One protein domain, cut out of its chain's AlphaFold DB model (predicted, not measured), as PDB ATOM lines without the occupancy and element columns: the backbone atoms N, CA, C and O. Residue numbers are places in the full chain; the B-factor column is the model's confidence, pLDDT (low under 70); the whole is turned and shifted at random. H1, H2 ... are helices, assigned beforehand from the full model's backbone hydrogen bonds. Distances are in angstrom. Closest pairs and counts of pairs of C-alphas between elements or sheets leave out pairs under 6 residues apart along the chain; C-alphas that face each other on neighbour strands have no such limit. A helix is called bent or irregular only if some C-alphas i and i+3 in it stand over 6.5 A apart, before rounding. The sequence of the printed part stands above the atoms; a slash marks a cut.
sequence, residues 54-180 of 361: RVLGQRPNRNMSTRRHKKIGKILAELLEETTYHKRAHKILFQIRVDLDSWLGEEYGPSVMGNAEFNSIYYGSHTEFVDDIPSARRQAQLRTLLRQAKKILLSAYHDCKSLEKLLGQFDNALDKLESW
ATOM      1  N   ARG A  54       2.080 -12.028 -10.139       51.69
ATOM      2  CA  ARG A  54       1.858 -13.458  -9.872       51.69
ATOM      3  C   ARG A  54       1.551 -13.683  -8.394       51.69
ATOM      4  O   ARG A  54       2.243 -13.183  -7.518       51.69
ATOM      5  N   VAL A  55       0.522 -14.483  -8.124       51.31
ATOM      6  CA  VAL A  55       0.193 -14.950  -6.771       51.31
ATOM      7  C   VAL A  55       1.278 -15.936  -6.316       51.31
ATOM      8  O   VAL A  55       1.401 -17.019  -6.893       51.31
ATOM      9  N   LEU A  56       2.049 -15.547  -5.297       47.34
ATOM     10  CA  LEU A  56       3.063 -16.370  -4.632       47.34
ATOM     11  C   LEU A  56       2.473 -17.674  -4.066       47.34
ATOM     12  O   LEU A  56       1.312 -17.731  -3.654       47.34
ATOM     13  N   GLY A  57       3.300 -18.723  -4.015       52.53
ATOM     14  CA  GLY A  57       2.995 -19.958  -3.280       52.53
ATOM     15  C   GLY A  57       2.485 -21.136  -4.113       52.53
ATOM     16  O   GLY A  57       2.045 -22.137  -3.547       52.53
ATOM     17  N   GLN A  58       2.558 -21.079  -5.446       73.31
ATOM     18  CA  GLN A  58       2.279 -22.245  -6.293       73.31
ATOM     19  C   GLN A  58       3.546 -23.013  -6.680       73.31
ATOM     20  O   GLN A  58       3.672 -23.434  -7.833       73.31
ATOM     21  N   ARG A  59       4.427 -23.304  -5.719       88.06
ATOM     22  CA  ARG A  59       5.476 -24.320  -5.888       88.06
ATOM     23  C   ARG A  59       5.319 -25.470  -4.890       88.06
ATOM     24  O   ARG A  59       4.650 -25.321  -3.867       88.06
ATOM     25  N   PRO A  60       5.917 -26.642  -5.155       91.06
ATOM     26  CA  PRO A  60       6.010 -27.689  -4.149       91.06
ATOM     27  C   PRO A  60       6.785 -27.201  -2.913       91.06
ATOM     28  O   PRO A  60       7.856 -26.612  -3.038       91.06
ATOM     29  N   ASN A  61       6.279 -27.503  -1.712       89.69
ATOM     30  CA  ASN A  61       6.978 -27.274  -0.435       89.69
ATOM     31  C   ASN A  61       8.132 -28.281  -0.215       89.69
ATOM     32  O   ASN A  61       8.097 -29.140   0.669       89.69
ATOM     33  N   ARG A  62       9.091 -28.295  -1.131       90.62
ATOM     34  CA  ARG A  62      10.342 -29.043  -1.044       90.62
ATOM     35  C   ARG A  62      11.284 -28.426  -2.055       90.62
ATOM     36  O   ARG A  62      10.858 -28.211  -3.178       90.62
ATOM     37  N   ASN A  63      12.538 -28.210  -1.685       95.50
ATOM     38  CA  ASN A  63      13.517 -27.668  -2.619       95.50
ATOM     39  C   ASN A  63      14.155 -28.806  -3.427       95.50
ATOM     40  O   ASN A  63      14.492 -29.870  -2.887       95.50
ATOM     41  N   MET A  64      14.321 -28.594  -4.725       97.12
ATOM     42  CA  MET A  64      15.078 -29.463  -5.605       97.12
ATOM     43  C   MET A  64      16.536 -29.005  -5.613       97.12
ATOM     44  O   MET A  64      16.842 -27.847  -5.828       97.12
ATOM     45  N   SER A  65      17.481 -29.931  -5.435       97.19
ATOM     46  CA  SER A  65      18.911 -29.580  -5.448       97.19
ATOM     47  C   SER A  65      19.314 -28.823  -6.725       97.19
ATOM     48  O   SER A  65      18.947 -29.265  -7.821       97.19
ATOM     49  N   THR A  66      20.183 -27.817  -6.616       96.19
ATOM     50  CA  THR A  66      20.756 -27.069  -7.756       96.19
ATOM     51  C   THR A  66      21.332 -27.976  -8.852       96.19
ATOM     52  O   THR A  66      21.146 -27.726 -10.040       96.19
ATOM     53  N   ARG A  67      21.948 -29.112  -8.487       97.00
ATOM     54  CA  ARG A  67      22.425 -30.137  -9.438       97.00
ATOM     55  C   ARG A  67      21.308 -30.697 -10.331       97.00
ATOM     56  O   ARG A  67      21.535 -30.961 -11.511       97.00
ATOM     57  N   ARG A  68      20.116 -30.922  -9.774       98.06
ATOM     58  CA  ARG A  68      18.940 -31.404 -10.521       98.06
ATOM     59  C   ARG A  68      18.350 -30.293 -11.389       98.06
ATOM     60  O   ARG A  68      18.043 -30.581 -12.541       98.06
ATOM     61  N   HIS A  69      18.301 -29.053 -10.892       97.69
ATOM     62  CA  HIS A  69      17.958 -27.879 -11.701       97.69
ATOM     63  C   HIS A  69      18.881 -27.738 -12.915       97.69
ATOM     64  O   HIS A  69      18.390 -27.773 -14.035       97.69
ATOM     65  N   LYS A  70      20.209 -27.720 -12.721       96.38
ATOM     66  CA  LYS A  70      21.207 -27.669 -13.811       96.38
ATOM     67  C   LYS A  70      20.984 -28.771 -14.849       96.38
ATOM     68  O   LYS A  70      21.054 -28.533 -16.051       96.38
ATOM     69  N   LYS A  71      20.671 -29.991 -14.395       97.06
ATOM     70  CA  LYS A  71      20.390 -31.117 -15.294       97.06
ATOM     71  C   LYS A  71      19.112 -30.913 -16.114       97.06
ATOM     72  O   LYS A  71      19.121 -31.221 -17.302       97.06
ATOM     73  N   ILE A  72      18.029 -30.431 -15.501       97.69
ATOM     74  CA  ILE A  72      16.785 -30.124 -16.223       97.69
ATOM     75  C   ILE A  72      16.990 -28.930 -17.158       97.69
ATOM     76  O   ILE A  72      16.562 -29.001 -18.302       97.69
ATOM     77  N   GLY A  73      17.680 -27.881 -16.713       96.50
ATOM     78  CA  GLY A  73      17.987 -26.701 -17.514       96.50
ATOM     79  C   GLY A  73      18.746 -27.043 -18.791       96.50
ATOM     80  O   GLY A  73      18.310 -26.651 -19.868       96.50
ATOM     81  N   LYS A  74      19.774 -27.899 -18.703       95.75
ATOM     82  CA  LYS A  74      20.475 -28.423 -19.888       95.75
ATOM     83  C   LYS A  74      19.540 -29.174 -20.845       95.75
ATOM     84  O   LYS A  74      19.602 -28.960 -22.048       95.75
ATOM     85  N   ILE A  75      18.668 -30.037 -20.314       96.69
ATOM     86  CA  ILE A  75      17.680 -30.769 -21.124       96.69
ATOM     87  C   ILE A  75      16.708 -29.799 -21.813       96.69
ATOM     88  O   ILE A  75      16.394 -29.979 -22.985       96.69
ATOM     89  N   LEU A  76      16.211 -28.788 -21.095       96.62
ATOM     90  CA  LEU A  76      15.268 -27.811 -21.639       96.62
ATOM     91  C   LEU A  76      15.917 -26.894 -22.672       96.62
ATOM     92  O   LEU A  76      15.246 -26.567 -23.642       96.62
ATOM     93  N   ALA A  77      17.183 -26.511 -22.497       94.50
ATOM     94  CA  ALA A  77      17.927 -25.741 -23.490       94.50
ATOM     95  C   ALA A  77      17.996 -26.498 -24.825       94.50
ATOM     96  O   ALA A  77      17.518 -25.993 -25.834       94.50
ATOM     97  N   GLU A  78      18.447 -27.757 -24.791       93.75
ATOM     98  CA  GLU A  78      18.514 -28.627 -25.973       93.75
ATOM     99  C   GLU A  78      17.132 -28.830 -26.615       93.75
ATOM    100  O   GLU A  78      16.972 -28.728 -27.828       93.75
ATOM    101  N   LEU A  79      16.096 -29.074 -25.805       94.38
ATOM    102  CA  LEU A  79      14.728 -29.222 -26.308       94.38
ATOM    103  C   LEU A  79      14.191 -27.941 -26.949       94.38
ATOM    104  O   LEU A  79      13.484 -28.027 -27.950       94.38
ATOM    105  N   LEU A  80      14.455 -26.773 -26.364       93.75
ATOM    106  CA  LEU A  80      13.989 -25.492 -26.891       93.75
ATOM    107  C   LEU A  80      14.659 -25.181 -28.220       93.75
ATOM    108  O   LEU A  80      13.962 -24.896 -29.184       93.75
ATOM    109  N   GLU A  81      15.975 -25.328 -28.290       89.56
ATOM    110  CA  GLU A  81      16.729 -25.065 -29.511       89.56
ATOM    111  C   GLU A  81      16.259 -25.958 -30.662       89.56
ATOM    112  O   GLU A  81      15.893 -25.472 -31.731       89.56
ATOM    113  N   GLU A  82      16.118 -27.257 -30.399       90.44
ATOM    114  CA  GLU A  82      15.646 -28.213 -31.397       90.44
ATOM    115  C   GLU A  82      14.199 -27.965 -31.798       90.44
ATOM    116  O   GLU A  82      13.836 -28.133 -32.955       90.44
ATOM    117  N   THR A  83      13.352 -27.523 -30.870       89.88
ATOM    118  CA  THR A  83      11.941 -27.259 -31.167       89.88
ATOM    119  C   THR A  83      11.665 -25.849 -31.671       89.88
ATOM    120  O   THR A  83      10.491 -25.534 -31.844       89.88
ATOM    121  N   THR A  84      12.677 -25.025 -31.968       85.19
ATOM    122  CA  THR A  84      12.511 -23.635 -32.447       85.19
ATOM    123  C   THR A  84      11.464 -23.528 -33.565       85.19
ATOM    124  O   THR A  84      10.539 -22.715 -33.492       85.19
ATOM    125  N   TYR A  85      11.517 -24.441 -34.540       79.88
ATOM    126  CA  TYR A  85      10.583 -24.488 -35.671       79.88
ATOM    127  C   TYR A  85       9.291 -25.282 -35.404       79.88
ATOM    128  O   TYR A  85       8.370 -25.281 -36.218       79.88
ATOM    129  N   HIS A  86       9.157 -25.918 -34.237       85.44
ATOM    130  CA  HIS A  86       7.929 -26.567 -33.767       85.44
ATOM    131  C   HIS A  86       7.266 -25.758 -32.649       85.44
ATOM    132  O   HIS A  86       7.230 -26.155 -31.478       85.44
ATOM    133  N   LYS A  87       6.664 -24.622 -33.032       83.12
ATOM    134  CA  LYS A  87       6.102 -23.616 -32.106       83.12
ATOM    135  C   LYS A  87       5.182 -24.189 -31.023       83.12
ATOM    136  O   LYS A  87       5.150 -23.675 -29.906       83.12
ATOM    137  N   ARG A  88       4.439 -25.266 -31.315       87.62
ATOM    138  CA  ARG A  88       3.531 -25.891 -30.334       87.62
ATOM    139  C   ARG A  88       4.282 -26.544 -29.182       87.62
ATOM    140  O   ARG A  88       3.858 -26.383 -28.043       87.62
ATOM    141  N   ALA A  89       5.344 -27.294 -29.474       92.19
ATOM    142  CA  ALA A  89       6.181 -27.893 -28.440       92.19
ATOM    143  C   ALA A  89       7.021 -26.807 -27.757       92.19
ATOM    144  O   ALA A  89       6.993 -26.706 -26.530       92.19
ATOM    145  N   HIS A  90       7.655 -25.936 -28.550       92.06
ATOM    146  CA  HIS A  90       8.514 -24.855 -28.066       92.06
ATOM    147  C   HIS A  90       7.830 -23.973 -27.025       92.06
ATOM    148  O   HIS A  90       8.350 -23.777 -25.932       92.06
ATOM    149  N   LYS A  91       6.617 -23.482 -27.314       89.50
ATOM    150  CA  LYS A  91       5.877 -22.606 -26.396       89.50
ATOM    151  C   LYS A  91       5.605 -23.267 -25.043       89.50
ATOM    152  O   LYS A  91       5.698 -22.613 -24.008       89.50
ATOM    153  N   ILE A  92       5.265 -24.557 -25.043       96.12
ATOM    154  CA  ILE A  92       4.998 -25.305 -23.807       96.12
ATOM    155  C   ILE A  92       6.303 -25.517 -23.032       96.12
ATOM    156  O   ILE A  92       6.336 -25.281 -21.828       96.12
ATOM    157  N   LEU A  93       7.381 -25.908 -23.719       97.12
ATOM    158  CA  LEU A  93       8.711 -26.084 -23.128       97.12
ATOM    159  C   LEU A  93       9.256 -24.777 -22.542       97.12
ATOM    160  O   LEU A  93       9.833 -24.778 -21.457       97.12
ATOM    161  N   PHE A  94       9.013 -23.656 -23.219       95.06
ATOM    162  CA  PHE A  94       9.417 -22.336 -22.754       95.06
ATOM    163  C   PHE A  94       8.677 -21.978 -21.467       95.06
ATOM    164  O   PHE A  94       9.299 -21.538 -20.506       95.06
ATOM    165  N   GLN A  95       7.369 -22.247 -21.407       95.00
ATOM    166  CA  GLN A  95       6.591 -22.036 -20.190       95.00
ATOM    167  C   GLN A  95       7.074 -22.922 -19.033       95.00
ATOM    168  O   GLN A  95       7.208 -22.430 -17.918       95.00
ATOM    169  N   ILE A  96       7.384 -24.197 -19.300       97.25
ATOM    170  CA  ILE A  96       7.973 -25.114 -18.311       97.25
ATOM    171  C   ILE A  96       9.278 -24.534 -17.750       97.25
ATOM    172  O   ILE A  96       9.482 -24.557 -16.537       97.25
ATOM    173  N   ARG A  97      10.154 -24.007 -18.618       97.12
ATOM    174  CA  ARG A  97      11.407 -23.363 -18.204       97.12
ATOM    175  C   ARG A  97      11.143 -22.167 -17.291       97.12
ATOM    176  O   ARG A  97      11.733 -22.109 -16.223       97.12
ATOM    177  N   VAL A  98      10.238 -21.266 -17.681       94.44
ATOM    178  CA  VAL A  98       9.865 -20.080 -16.886       94.44
ATOM    179  C   VAL A  98       9.307 -20.469 -15.515       94.44
ATOM    180  O   VAL A  98       9.673 -19.873 -14.506       94.44
ATOM    181  N   ASP A  99       8.435 -21.476 -15.452       95.25
ATOM    182  CA  ASP A  99       7.837 -21.906 -14.186       95.25
ATOM    183  C   ASP A  99       8.897 -22.522 -13.249       95.25
ATOM    184  O   ASP A  99       8.898 -22.255 -12.049       95.25
ATOM    185  N   LEU A 100       9.847 -23.287 -13.792       96.38
ATOM    186  CA  LEU A 100      10.939 -23.880 -13.018       96.38
ATOM    187  C   LEU A 100      12.038 -22.892 -12.597       96.38
ATOM    188  O   LEU A 100      12.675 -23.100 -11.563       96.38
ATOM    189  N   ASP A 101      12.280 -21.862 -13.400       95.19
ATOM    190  CA  ASP A 101      13.161 -20.733 -13.090       95.19
ATOM    191  C   ASP A 101      12.597 -19.907 -11.923       95.19
ATOM    192  O   ASP A 101      13.290 -19.640 -10.943       95.19
ATOM    193  N   SER A 102      11.286 -19.644 -11.950       92.69
ATOM    194  CA  SER A 102      10.565 -19.038 -10.826       92.69
ATOM    195  C   SER A 102      10.699 -19.873  -9.547       92.69
ATOM    196  O   SER A 102      10.991 -19.322  -8.489       92.69
ATOM    197  N   TRP A 103      10.533 -21.202  -9.626       95.19
ATOM    198  CA  TRP A 103      10.693 -22.074  -8.452       95.19
ATOM    199  C   TRP A 103      12.124 -22.056  -7.914       95.19
ATOM    200  O   TRP A 103      12.307 -21.994  -6.704       95.19
ATOM    201  N   LEU A 104      13.137 -22.062  -8.786       95.06
ATOM    202  CA  LEU A 104      14.540 -21.958  -8.377       95.06
ATOM    203  C   LEU A 104      14.804 -20.675  -7.571       95.06
ATOM    204  O   LEU A 104      15.501 -20.728  -6.555       95.06
ATOM    205  N   GLY A 105      14.231 -19.547  -8.007       92.31
ATOM    206  CA  GLY A 105      14.390 -18.252  -7.339       92.31
ATOM    207  C   GLY A 105      13.820 -18.273  -5.923       92.31
ATOM    208  O   GLY A 105      14.483 -17.838  -4.985       92.31
ATOM    209  N   GLU A 106      12.645 -18.881  -5.756       91.00
ATOM    210  CA  GLU A 106      11.999 -19.067  -4.450       91.00
ATOM    211  C   GLU A 106      12.680 -20.124  -3.556       91.00
ATOM    212  O   GLU A 106      12.437 -20.172  -2.350       91.00
ATOM    213  N   GLU A 107      13.473 -21.036  -4.124       94.38
ATOM    214  CA  GLU A 107      14.132 -22.111  -3.372       94.38
ATOM    215  C   GLU A 107      15.478 -21.698  -2.774       94.38
ATOM    216  O   GLU A 107      15.849 -22.214  -1.716       94.38
ATOM    217  N   TYR A 108      16.209 -20.807  -3.445       93.31
ATOM    218  CA  TYR A 108      17.571 -20.431  -3.062       93.31
ATOM    219  C   TYR A 108      17.730 -18.934  -2.774       93.31
ATOM    220  O   TYR A 108      18.597 -18.571  -1.989       93.31
ATOM    221  N   GLY A 109      16.883 -18.058  -3.319       86.94
ATOM    222  CA  GLY A 109      17.009 -16.615  -3.121       86.94
ATOM    223  C   GLY A 109      18.370 -16.036  -3.564       86.94
ATOM    224  O   GLY A 109      19.298 -16.763  -3.935       86.94
ATOM    225  N   PRO A 110      18.528 -14.705  -3.519       83.69
ATOM    226  CA  PRO A 110      19.764 -14.045  -3.949       83.69
ATOM    227  C   PRO A 110      20.927 -14.211  -2.955       83.69
ATOM    228  O   PRO A 110      22.080 -13.992  -3.318       83.69
ATOM    229  N   SER A 111      20.650 -14.581  -1.698       86.38
ATOM    230  CA  SER A 111      21.672 -14.752  -0.655       86.38
ATOM    231  C   SER A 111      22.393 -16.100  -0.724       86.38
ATOM    232  O   SER A 111      23.556 -16.180  -0.331       86.38
ATOM    233  N   VAL A 112      21.735 -17.154  -1.222       90.00
ATOM    234  CA  VAL A 112      22.329 -18.500  -1.336       90.00
ATOM    235  C   VAL A 112      22.916 -18.737  -2.727       90.00
ATOM    236  O   VAL A 112      23.871 -19.500  -2.863       90.00
ATOM    237  N   MET A 113      22.368 -18.094  -3.763       91.69
ATOM    238  CA  MET A 113      22.805 -18.252  -5.149       91.69
ATOM    239  C   MET A 113      23.035 -16.891  -5.804       91.69
ATOM    240  O   MET A 113      22.117 -16.085  -5.927       91.69
ATOM    241  N   GLY A 114      24.260 -16.647  -6.274       89.81
ATOM    242  CA  GLY A 114      24.581 -15.415  -6.993       89.81
ATOM    243  C   GLY A 114      23.874 -15.328  -8.351       89.81
ATOM    244  O   GLY A 114      23.685 -16.342  -9.025       89.81
ATOM    245  N   ASN A 115      23.554 -14.107  -8.797       87.75
ATOM    246  CA  ASN A 115      22.805 -13.849 -10.039       87.75
ATOM    247  C   ASN A 115      23.402 -14.533 -11.282       87.75
ATOM    248  O   ASN A 115      22.666 -15.040 -12.125       87.75
ATOM    249  N   ALA A 116      24.733 -14.568 -11.402       89.19
ATOM    250  CA  ALA A 116      25.401 -15.226 -12.526       89.19
ATOM    251  C   ALA A 116      25.156 -16.745 -12.531       89.19
ATOM    252  O   ALA A 116      24.855 -17.322 -13.576       89.19
ATOM    253  N   GLU A 117      25.231 -17.388 -11.362       91.88
ATOM    254  CA  GLU A 117      24.932 -18.814 -11.236       91.88
ATOM    255  C   GLU A 117      23.445 -19.083 -11.490       91.88
ATOM    256  O   GLU A 117      23.130 -19.986 -12.265       91.88
ATOM    257  N   PHE A 118      22.554 -18.270 -10.918       91.94
ATOM    258  CA  PHE A 118      21.108 -18.356 -11.129       91.94
ATOM    259  C   PHE A 118      20.748 -18.328 -12.622       91.94
ATOM    260  O   PHE A 118      20.176 -19.287 -13.145       91.94
ATOM    261  N   ASN A 119      21.202 -17.295 -13.340       88.94
ATOM    262  CA  ASN A 119      20.934 -17.129 -14.771       88.94
ATOM    263  C   ASN A 119      21.513 -18.278 -15.613       88.94
ATOM    264  O   ASN A 119      20.906 -18.706 -16.598       88.94
ATOM    265  N   SER A 120      22.666 -18.827 -15.212       93.62
ATOM    266  CA  SER A 120      23.312 -19.917 -15.949       93.62
ATOM    267  C   SER A 120      22.495 -21.215 -15.973       93.62
ATOM    268  O   SER A 120      22.625 -21.997 -16.915       93.62
ATOM    269  N   ILE A 121      21.639 -21.453 -14.969       94.81
ATOM    270  CA  ILE A 121      20.955 -22.741 -14.793       94.81
ATOM    271  C   ILE A 121      19.949 -23.015 -15.914       94.81
ATOM    272  O   ILE A 121      19.937 -24.127 -16.444       94.81
ATOM    273  N   TYR A 122      19.124 -22.031 -16.281       94.75
ATOM    274  CA  TYR A 122      18.086 -22.190 -17.310       94.75
ATOM    275  C   TYR A 122      18.372 -21.441 -18.616       94.75
ATOM    276  O   TYR A 122      17.780 -21.785 -19.644       94.75
ATOM    277  N   TYR A 123      19.286 -20.467 -18.608       91.50
ATOM    278  CA  TYR A 123      19.565 -19.617 -19.771       91.50
ATOM    279  C   TYR A 123      21.033 -19.631 -20.217       91.50
ATOM    280  O   TYR A 123      21.347 -19.036 -21.237       91.50
ATOM    281  N   GLY A 124      21.936 -20.309 -19.499       82.81
ATOM    282  CA  GLY A 124      23.379 -20.263 -19.779       82.81
ATOM    283  C   GLY A 124      23.904 -21.286 -20.787       82.81
ATOM    284  O   GLY A 124      25.113 -21.372 -20.970       82.81
ATOM    285  N   SER A 125      23.049 -22.118 -21.385       77.19
ATOM    286  CA  SER A 125      23.461 -23.110 -22.386       77.19
ATOM    287  C   SER A 125      22.831 -22.782 -23.732       77.19
ATOM    288  O   SER A 125      21.609 -22.824 -23.858       77.19
ATOM    289  N   HIS A 126      23.679 -22.499 -24.714       70.81
ATOM    290  CA  HIS A 126      23.335 -22.432 -26.128       70.81
ATOM    291  C   HIS A 126      24.170 -23.496 -26.835       70.81
ATOM    292  O   HIS A 126      25.381 -23.565 -26.607       70.81
ATOM    293  N   THR A 127      23.542 -24.364 -27.618       60.44
ATOM    294  CA  THR A 127      24.265 -25.157 -28.610       60.44
ATOM    295  C   THR A 127      24.295 -24.387 -29.932       60.44
ATOM    296  O   THR A 127      23.562 -23.419 -30.135       60.44
ATOM    297  N   GLU A 128      25.270 -24.706 -30.781       64.19
ATOM    298  CA  GLU A 128      25.380 -24.098 -32.105       64.19
ATOM    299  C   GLU A 128      24.573 -24.916 -33.113       64.19
ATOM    300  O   GLU A 128      24.605 -26.143 -33.061       64.19
ATOM    301  N   PHE A 129      23.908 -24.199 -34.027       54.78
ATOM    302  CA  PHE A 129      23.211 -24.667 -35.232       54.78
ATOM    303  C   PHE A 129      22.407 -25.966 -35.096       54.78
ATOM    304  O   PHE A 129      22.935 -27.075 -35.153       54.78
ATOM    305  N   VAL A 130      21.083 -25.816 -35.062       60.94
ATOM    306  CA  VAL A 130      20.154 -26.944 -35.130       60.94
ATOM    307  C   VAL A 130      19.543 -27.047 -36.517       60.94
ATOM    308  O   VAL A 130      19.122 -26.047 -37.094       60.94
ATOM    309  N   ASP A 131      19.472 -28.273 -37.033       62.09
ATOM    310  CA  ASP A 131      18.704 -28.597 -38.230       62.09
ATOM    311  C   ASP A 131      17.234 -28.171 -38.066       62.09
ATOM    312  O   ASP A 131      16.593 -28.498 -37.064       62.09
ATOM    313  N   ASP A 132      16.651 -27.551 -39.098       63.94
ATOM    314  CA  ASP A 132      15.248 -27.103 -39.093       63.94
ATOM    315  C   ASP A 132      14.248 -28.217 -38.720       63.94
ATOM    316  O   ASP A 132      13.184 -27.973 -38.140       63.94
ATOM    317  N   ILE A 133      14.567 -29.466 -39.089       71.50
ATOM    318  CA  ILE A 133      13.786 -30.656 -38.748       71.50
ATOM    319  C   ILE A 133      14.729 -31.746 -38.232       71.50
ATOM    320  O   ILE A 133      15.453 -32.356 -39.025       71.50
ATOM    321  N   PRO A 134      14.642 -32.111 -36.943       80.31
ATOM    322  CA  PRO A 134      15.445 -33.192 -36.409       80.31
ATOM    323  C   PRO A 134      15.056 -34.523 -37.053       80.31
ATOM    324  O   PRO A 134      13.871 -34.813 -37.264       80.31
ATOM    325  N   SER A 135      16.045 -35.384 -37.304       83.81
ATOM    326  CA  SER A 135      15.810 -36.749 -37.797       83.81
ATOM    327  C   SER A 135      14.839 -37.534 -36.895       83.81
ATOM    328  O   SER A 135      14.732 -37.277 -35.696       83.81
ATOM    329  N   ALA A 136      14.164 -38.564 -37.419       84.69
ATOM    330  CA  ALA A 136      13.252 -39.395 -36.615       84.69
ATOM    331  C   ALA A 136      13.935 -40.004 -35.370       84.69
ATOM    332  O   ALA A 136      13.332 -40.103 -34.295       84.69
ATOM    333  N   ARG A 137      15.221 -40.363 -35.500       88.69
ATOM    334  CA  ARG A 137      16.070 -40.799 -34.384       88.69
ATOM    335  C   ARG A 137      16.242 -39.681 -33.358       88.69
ATOM    336  O   ARG A 137      16.043 -39.927 -32.169       88.69
ATOM    337  N   ARG A 138      16.564 -38.466 -33.806       90.56
ATOM    338  CA  ARG A 138      16.719 -37.296 -32.937       90.56
ATOM    339  C   ARG A 138      15.413 -36.955 -32.221       90.56
ATOM    340  O   ARG A 138      15.403 -36.854 -31.003       90.56
ATOM    341  N   GLN A 139      14.276 -36.957 -32.909       90.06
ATOM    342  CA  GLN A 139      12.964 -36.753 -32.282       90.06
ATOM    343  C   GLN A 139      12.626 -37.815 -31.218       90.06
ATOM    344  O   GLN A 139      11.994 -37.522 -30.200       90.06
ATOM    345  N   ALA A 140      13.034 -39.076 -31.410       91.38
ATOM    346  CA  ALA A 140      12.912 -40.103 -30.371       91.38
ATOM    347  C   ALA A 140      13.806 -39.813 -29.149       91.38
ATOM    348  O   ALA A 140      13.380 -40.027 -28.009       91.38
ATOM    349  N   GLN A 141      15.010 -39.277 -29.371       94.88
ATOM    350  CA  GLN A 141      15.897 -38.823 -28.300       94.88
ATOM    351  C   GLN A 141      15.299 -37.635 -27.539       94.88
ATOM    352  O   GLN A 141      15.226 -37.707 -26.316       94.88
ATOM    353  N   LEU A 142      14.767 -36.616 -28.224       94.81
ATOM    354  CA  LEU A 142      14.109 -35.463 -27.588       94.81
ATOM    355  C   LEU A 142      12.957 -35.904 -26.670       94.81
ATOM    356  O   LEU A 142      12.876 -35.496 -25.513       94.81
ATOM    357  N   ARG A 143      12.110 -36.837 -27.122       95.88
ATOM    358  CA  ARG A 143      11.053 -37.423 -26.272       95.88
ATOM    359  C   ARG A 143      11.621 -38.142 -25.048       95.88
ATOM    360  O   ARG A 143      11.041 -38.081 -23.965       95.88
ATOM    361  N   THR A 144      12.750 -38.825 -25.201       97.38
ATOM    362  CA  THR A 144      13.432 -39.507 -24.093       97.38
ATOM    363  C   THR A 144      14.004 -38.508 -23.087       97.38
ATOM    364  O   THR A 144      13.820 -38.699 -21.884       97.38
ATOM    365  N   LEU A 145      14.616 -37.418 -23.556       97.62
ATOM    366  CA  LEU A 145      15.107 -36.324 -22.715       97.62
ATOM    367  C   LEU A 145      13.964 -35.667 -21.934       97.62
ATOM    368  O   LEU A 145      14.059 -35.511 -20.716       97.62
ATOM    369  N   LEU A 146      12.838 -35.379 -22.592       97.75
ATOM    370  CA  LEU A 146      11.670 -34.792 -21.933       97.75
ATOM    371  C   LEU A 146      11.098 -35.718 -20.841       97.75
ATOM    372  O   LEU A 146      10.809 -35.270 -19.729       97.75
ATOM    373  N   ARG A 147      11.027 -37.035 -21.098       97.94
ATOM    374  CA  ARG A 147      10.662 -38.038 -20.075       97.94
ATOM    375  C   ARG A 147      11.684 -38.112 -18.940       97.94
ATOM    376  O   ARG A 147      11.301 -38.294 -17.784       97.94
ATOM    377  N   GLN A 148      12.973 -37.958 -19.239       98.12
ATOM    378  CA  GLN A 148      14.027 -37.931 -18.228       98.12
ATOM    379  C   GLN A 148      13.874 -36.723 -17.297       98.12
ATOM    380  O   GLN A 148      13.927 -36.901 -16.081       98.12
ATOM    381  N   ALA A 149      13.633 -35.528 -17.838       97.88
ATOM    382  CA  ALA A 149      13.362 -34.331 -17.044       97.88
ATOM    383  C   ALA A 149      12.111 -34.508 -16.164       97.88
ATOM    384  O   ALA A 149      12.179 -34.277 -14.955       97.88
ATOM    385  N   LYS A 150      11.021 -35.055 -16.722       97.81
ATOM    386  CA  LYS A 150       9.809 -35.403 -15.958       97.81
ATOM    387  C   LYS A 150      10.110 -36.348 -14.783       97.81
ATOM    388  O   LYS A 150       9.631 -36.132 -13.671       97.81
ATOM    389  N   LYS A 151      10.947 -37.373 -14.993       97.75
ATOM    390  CA  LYS A 151      11.371 -38.310 -13.936       97.75
ATOM    391  C   LYS A 151      12.192 -37.625 -12.839       97.75
ATOM    392  O   LYS A 151      12.039 -37.971 -11.669       97.75
ATOM    393  N   ILE A 152      13.048 -36.662 -13.193       98.00
ATOM    394  CA  ILE A 152      13.812 -35.888 -12.202       98.00
ATOM    395  C   ILE A 152      12.846 -35.111 -11.300       98.00
ATOM    396  O   ILE A 152      12.982 -35.217 -10.082       98.00
ATOM    397  N   LEU A 153      11.842 -34.433 -11.871       96.81
ATOM    398  CA  LEU A 153      10.833 -33.683 -11.110       96.81
ATOM    399  C   LEU A 153      10.052 -34.570 -10.137       96.81
ATOM    400  O   LEU A 153       9.993 -34.257  -8.950       96.81
ATOM    401  N   LEU A 154       9.542 -35.712 -10.609       96.94
ATOM    402  CA  LEU A 154       8.827 -36.692  -9.775       96.94
ATOM    403  C   LEU A 154       9.677 -37.226  -8.610       96.94
ATOM    404  O   LEU A 154       9.148 -37.598  -7.572       96.94
ATOM    405  N   SER A 155      11.002 -37.274  -8.770       96.56
ATOM    406  CA  SER A 155      11.921 -37.700  -7.704       96.56
ATOM    407  C   SER A 155      12.357 -36.569  -6.764       96.56
ATOM    408  O   SER A 155      13.000 -36.825  -5.740       96.56
ATOM    409  N   ALA A 156      12.120 -35.314  -7.146       96.00
ATOM    410  CA  ALA A 156      12.579 -34.129  -6.428       96.00
ATOM    411  C   ALA A 156      11.481 -33.505  -5.579       96.00
ATOM    412  O   ALA A 156      11.736 -33.150  -4.431       96.00
ATOM    413  N   TYR A 157      10.270 -33.441  -6.114       95.62
ATOM    414  CA  TYR A 157       9.130 -32.818  -5.469       95.62
ATOM    415  C   TYR A 157       8.140 -33.866  -4.965       95.62
ATOM    416  O   TYR A 157       8.133 -35.007  -5.419       95.62
ATOM    417  N   HIS A 158       7.338 -33.489  -3.974       91.12
ATOM    418  CA  HIS A 158       6.213 -34.301  -3.517       91.12
ATOM    419  C   HIS A 158       4.960 -33.978  -4.339       91.12
ATOM    420  O   HIS A 158       4.881 -32.923  -4.971       91.12
ATOM    421  N   ASP A 159       3.960 -34.854  -4.271       92.19
ATOM    422  CA  ASP A 159       2.693 -34.666  -4.975       92.19
ATOM    423  C   ASP A 159       1.944 -33.423  -4.482       92.19
ATOM    424  O   ASP A 159       1.550 -33.313  -3.315       92.19
ATOM    425  N   CYS A 160       1.718 -32.479  -5.390       91.00
ATOM    426  CA  CYS A 160       0.932 -31.279  -5.146       91.00
ATOM    427  C   CYS A 160       0.357 -30.731  -6.460       91.00
ATOM    428  O   CYS A 160       0.836 -31.060  -7.546       91.00
ATOM    429  N   LYS A 161      -0.634 -29.835  -6.367       91.69
ATOM    430  CA  LYS A 161      -1.305 -29.239  -7.539       91.69
ATOM    431  C   LYS A 161      -0.339 -28.522  -8.490       91.69
ATOM    432  O   LYS A 161      -0.515 -28.573  -9.703       91.69
ATOM    433  N   SER A 162       0.684 -27.865  -7.946       92.62
ATOM    434  CA  SER A 162       1.706 -27.176  -8.738       92.62
ATOM    435  C   SER A 162       2.546 -28.144  -9.562       92.62
ATOM    436  O   SER A 162       2.748 -27.920 -10.754       92.62
ATOM    437  N   LEU A 163       2.979 -29.251  -8.947       95.00
ATOM    438  CA  LEU A 163       3.690 -30.309  -9.651       95.00
ATOM    439  C   LEU A 163       2.782 -30.972 -10.691       95.00
ATOM    440  O   LEU A 163       3.199 -31.123 -11.830       95.00
ATOM    441  N   GLU A 164       1.535 -31.304 -10.348       94.56
ATOM    442  CA  GLU A 164       0.561 -31.883 -11.287       94.56
ATOM    443  C   GLU A 164       0.358 -31.004 -12.529       94.56
ATOM    444  O   GLU A 164       0.398 -31.505 -13.653       94.56
ATOM    445  N   LYS A 165       0.202 -29.685 -12.345       95.12
ATOM    446  CA  LYS A 165       0.075 -28.720 -13.445       95.12
ATOM    447  C   LYS A 165       1.309 -28.733 -14.350       95.12
ATOM    448  O   LYS A 165       1.159 -28.825 -15.571       95.12
ATOM    449  N   LEU A 166       2.505 -28.668 -13.762       96.19
ATOM    450  CA  LEU A 166       3.763 -28.707 -14.510       96.19
ATOM    451  C   LEU A 166       3.906 -30.041 -15.262       96.19
ATOM    452  O   LEU A 166       4.185 -30.053 -16.457       96.19
ATOM    453  N   LEU A 167       3.627 -31.176 -14.613       97.25
ATOM    454  CA  LEU A 167       3.647 -32.500 -15.245       97.25
ATOM    455  C   LEU A 167       2.649 -32.603 -16.411       97.25
ATOM    456  O   LEU A 167       2.984 -33.205 -17.430       97.25
ATOM    457  N   GLY A 168       1.477 -31.972 -16.305       96.69
ATOM    458  CA  GLY A 168       0.518 -31.866 -17.406       96.69
ATOM    459  C   GLY A 168       1.052 -31.065 -18.601       96.69
ATOM    460  O   GLY A 168       0.774 -31.412 -19.749       96.69
ATOM    461  N   GLN A 169       1.874 -30.033 -18.367       97.31
ATOM    462  CA  GLN A 169       2.589 -29.341 -19.448       97.31
ATOM    463  C   GLN A 169       3.635 -30.261 -20.099       97.31
ATOM    464  O   GLN A 169       3.724 -30.281 -21.325       97.31
ATOM    465  N   PHE A 170       4.376 -31.061 -19.320       97.69
ATOM    466  CA  PHE A 170       5.306 -32.063 -19.868       97.69
ATOM    467  C   PHE A 170       4.589 -33.087 -20.758       97.69
ATOM    468  O   PHE A 170       5.088 -33.404 -21.837       97.69
ATOM    469  N   ASP A 171       3.421 -33.580 -20.340       97.44
ATOM    470  CA  ASP A 171       2.624 -34.521 -21.135       97.44
ATOM    471  C   ASP A 171       2.102 -33.877 -22.421       97.44
ATOM    472  O   ASP A 171       2.261 -34.436 -23.503       97.44
ATOM    473  N   ASN A 172       1.599 -32.643 -22.344       96.38
ATOM    474  CA  ASN A 172       1.177 -31.906 -23.533       96.38
ATOM    475  C   ASN A 172       2.349 -31.665 -24.503       96.38
ATOM    476  O   ASN A 172       2.190 -31.815 -25.715       96.38
ATOM    477  N   ALA A 173       3.541 -31.333 -23.997       96.31
ATOM    478  CA  ALA A 173       4.741 -31.195 -24.819       96.31
ATOM    479  C   ALA A 173       5.149 -32.530 -25.469       96.31
ATOM    480  O   ALA A 173       5.466 -32.542 -26.660       96.31
ATOM    481  N   LEU A 174       5.079 -33.654 -24.742       95.94
ATOM    482  CA  LEU A 174       5.302 -34.994 -25.299       95.94
ATOM    483  C   LEU A 174       4.325 -35.292 -26.437       95.94
ATOM    484  O   LEU A 174       4.773 -35.683 -27.514       95.94
ATOM    485  N   ASP A 175       3.033 -35.021 -26.248       93.38
ATOM    486  CA  ASP A 175       2.020 -35.193 -27.293       93.38
ATOM    487  C   ASP A 175       2.347 -34.352 -28.539       93.38
ATOM    488  O   ASP A 175       2.195 -34.811 -29.677       93.38
ATOM    489  N   LYS A 176       2.835 -33.111 -28.358       91.44
ATOM    490  CA  LYS A 176       3.248 -32.262 -29.491       91.44
ATOM    491  C   LYS A 176       4.467 -32.824 -30.205       91.44
ATOM    492  O   LYS A 176       4.466 -32.825 -31.438       91.44
ATOM    493  N   LEU A 177       5.459 -33.327 -29.476       91.31
ATOM    494  CA  LEU A 177       6.635 -33.971 -30.062       91.31
ATOM    495  C   LEU A 177       6.280 -35.282 -30.777       91.31
ATOM    496  O   LEU A 177       6.839 -35.569 -31.826       91.31
ATOM    497  N   GLU A 178       5.329 -36.068 -30.272       89.44
ATOM    498  CA  GLU A 178       4.858 -37.293 -30.941       89.44
ATOM    499  C   GLU A 178       4.075 -37.012 -32.229       89.44
ATOM    500  O   GLU A 178       4.040 -37.842 -33.145       89.44
ATOM    501  N   SER A 179       3.474 -35.825 -32.320       83.75
ATOM    502  CA  SER A 179       2.851 -35.324 -33.545       83.75
ATOM    503  C   SER A 179       3.837 -34.684 -34.538       83.75
ATOM    504  O   SER A 179       3.412 -34.261 -35.606       83.75
ATOM    505  N   TRP A 180       5.138 -34.634 -34.227       80.88
ATOM    506  CA  TRP A 180       6.204 -34.104 -35.089       80.88
ATOM    507  C   TRP A 180       6.911 -35.256 -35.845       80.88
ATOM    508  O   TRP A 180       7.004 -36.349 -35.294       80.88
TER     509      TRP A 180
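What this domain is: This is residues 54 to 180 of the 361 residues of the protein "DUF5623 domain-containing protein" of Sphingobacterium alkalisoli (UniProt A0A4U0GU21). What shape does the printed part make? Four helices, H1, H2, H4 and H5, stand side by side as a bundle, in a ring where H2 is next to H1 and H5, and H4 is next to those same two. The short H3 packs on H1 and H2 from outside this ring, after the far part of the long H2 has kinked near residue 106. What is it made of, and how large is it? The printed part has 127 residues with five named helices, H1 to H5 in chain order, and no named strand; the class is all helix. It is compact, with a radius of gyration of the C-alphas of 14.5 A, and spans 42 by 31 by 25 A.

Where its parts are: Where is the longest helix? H2 holds residues 87 to 112, 35.2 A from first to last C-alpha, beginning at C-alpha 87 at (6.102, -23.616, -32.106). It has a kink of 54 degrees near residue 106 and is irregular, with C-alphas 107 and 110 9.9 A apart. Where are the others? H1 is residues 66 to 82, 24.2 A long, from C-alpha 66 at (20.756, -27.069, -7.756), and H3 is residues 115 to 123, 11.8 A. H4 is residues 136 to 156, 30.7 A, and H5 is residues 161 to 178, 25.5 A, ending at C-alpha 178 at (4.858, -37.293, -30.941).

How they stand to each other: What does H2 touch in the bundle? With residues 88 to 99 alone it touches H5, closest at the C-alphas of Ala 89 and Ala 173, 5.1 A, opposite ways at a shallow tilt of 34 degrees, only just short of steep. H1 and H2 form a hairpin at 24 degrees, the C-alphas of Leu 80 and His 90 being closest at 5.6 A. How is H4 placed? It touches H1 at Ile 72 and Ala 149, their closest C-alphas, 5.5 A apart, and forms a hairpin with H5 at 8 degrees, closest at the C-alphas of Arg 143 and Leu 174, 6.3 A. H2 and H4 are apart, as are H1 and H5. Where is H3? It touches H1 at a steep tilt of 46 degrees, the C-alphas of Gly 73 and Tyr 122 being closest at 4.5 A. It touches residues 97 to 105 of H2 alone, closest at the C-alphas of Asp 101 and Tyr 122, 6.6 A. Are the backbones whole? In H1, H4 and H5 every O i to N i+4 pair is within hydrogen-bond range; in H2 18 of 22 are, and in H3 4 of 5.

The domain as a whole: How far does it reach? The two C-alphas farthest apart are those of Ser 111 and Ala 136, 44.4 A. Is it continuous? The printed part has no cut, and the link from H3 to H4, 12 residues, is long. Where is confidence low? The pLDDT is under 70 in residues 54 to 57 and 127 to 132.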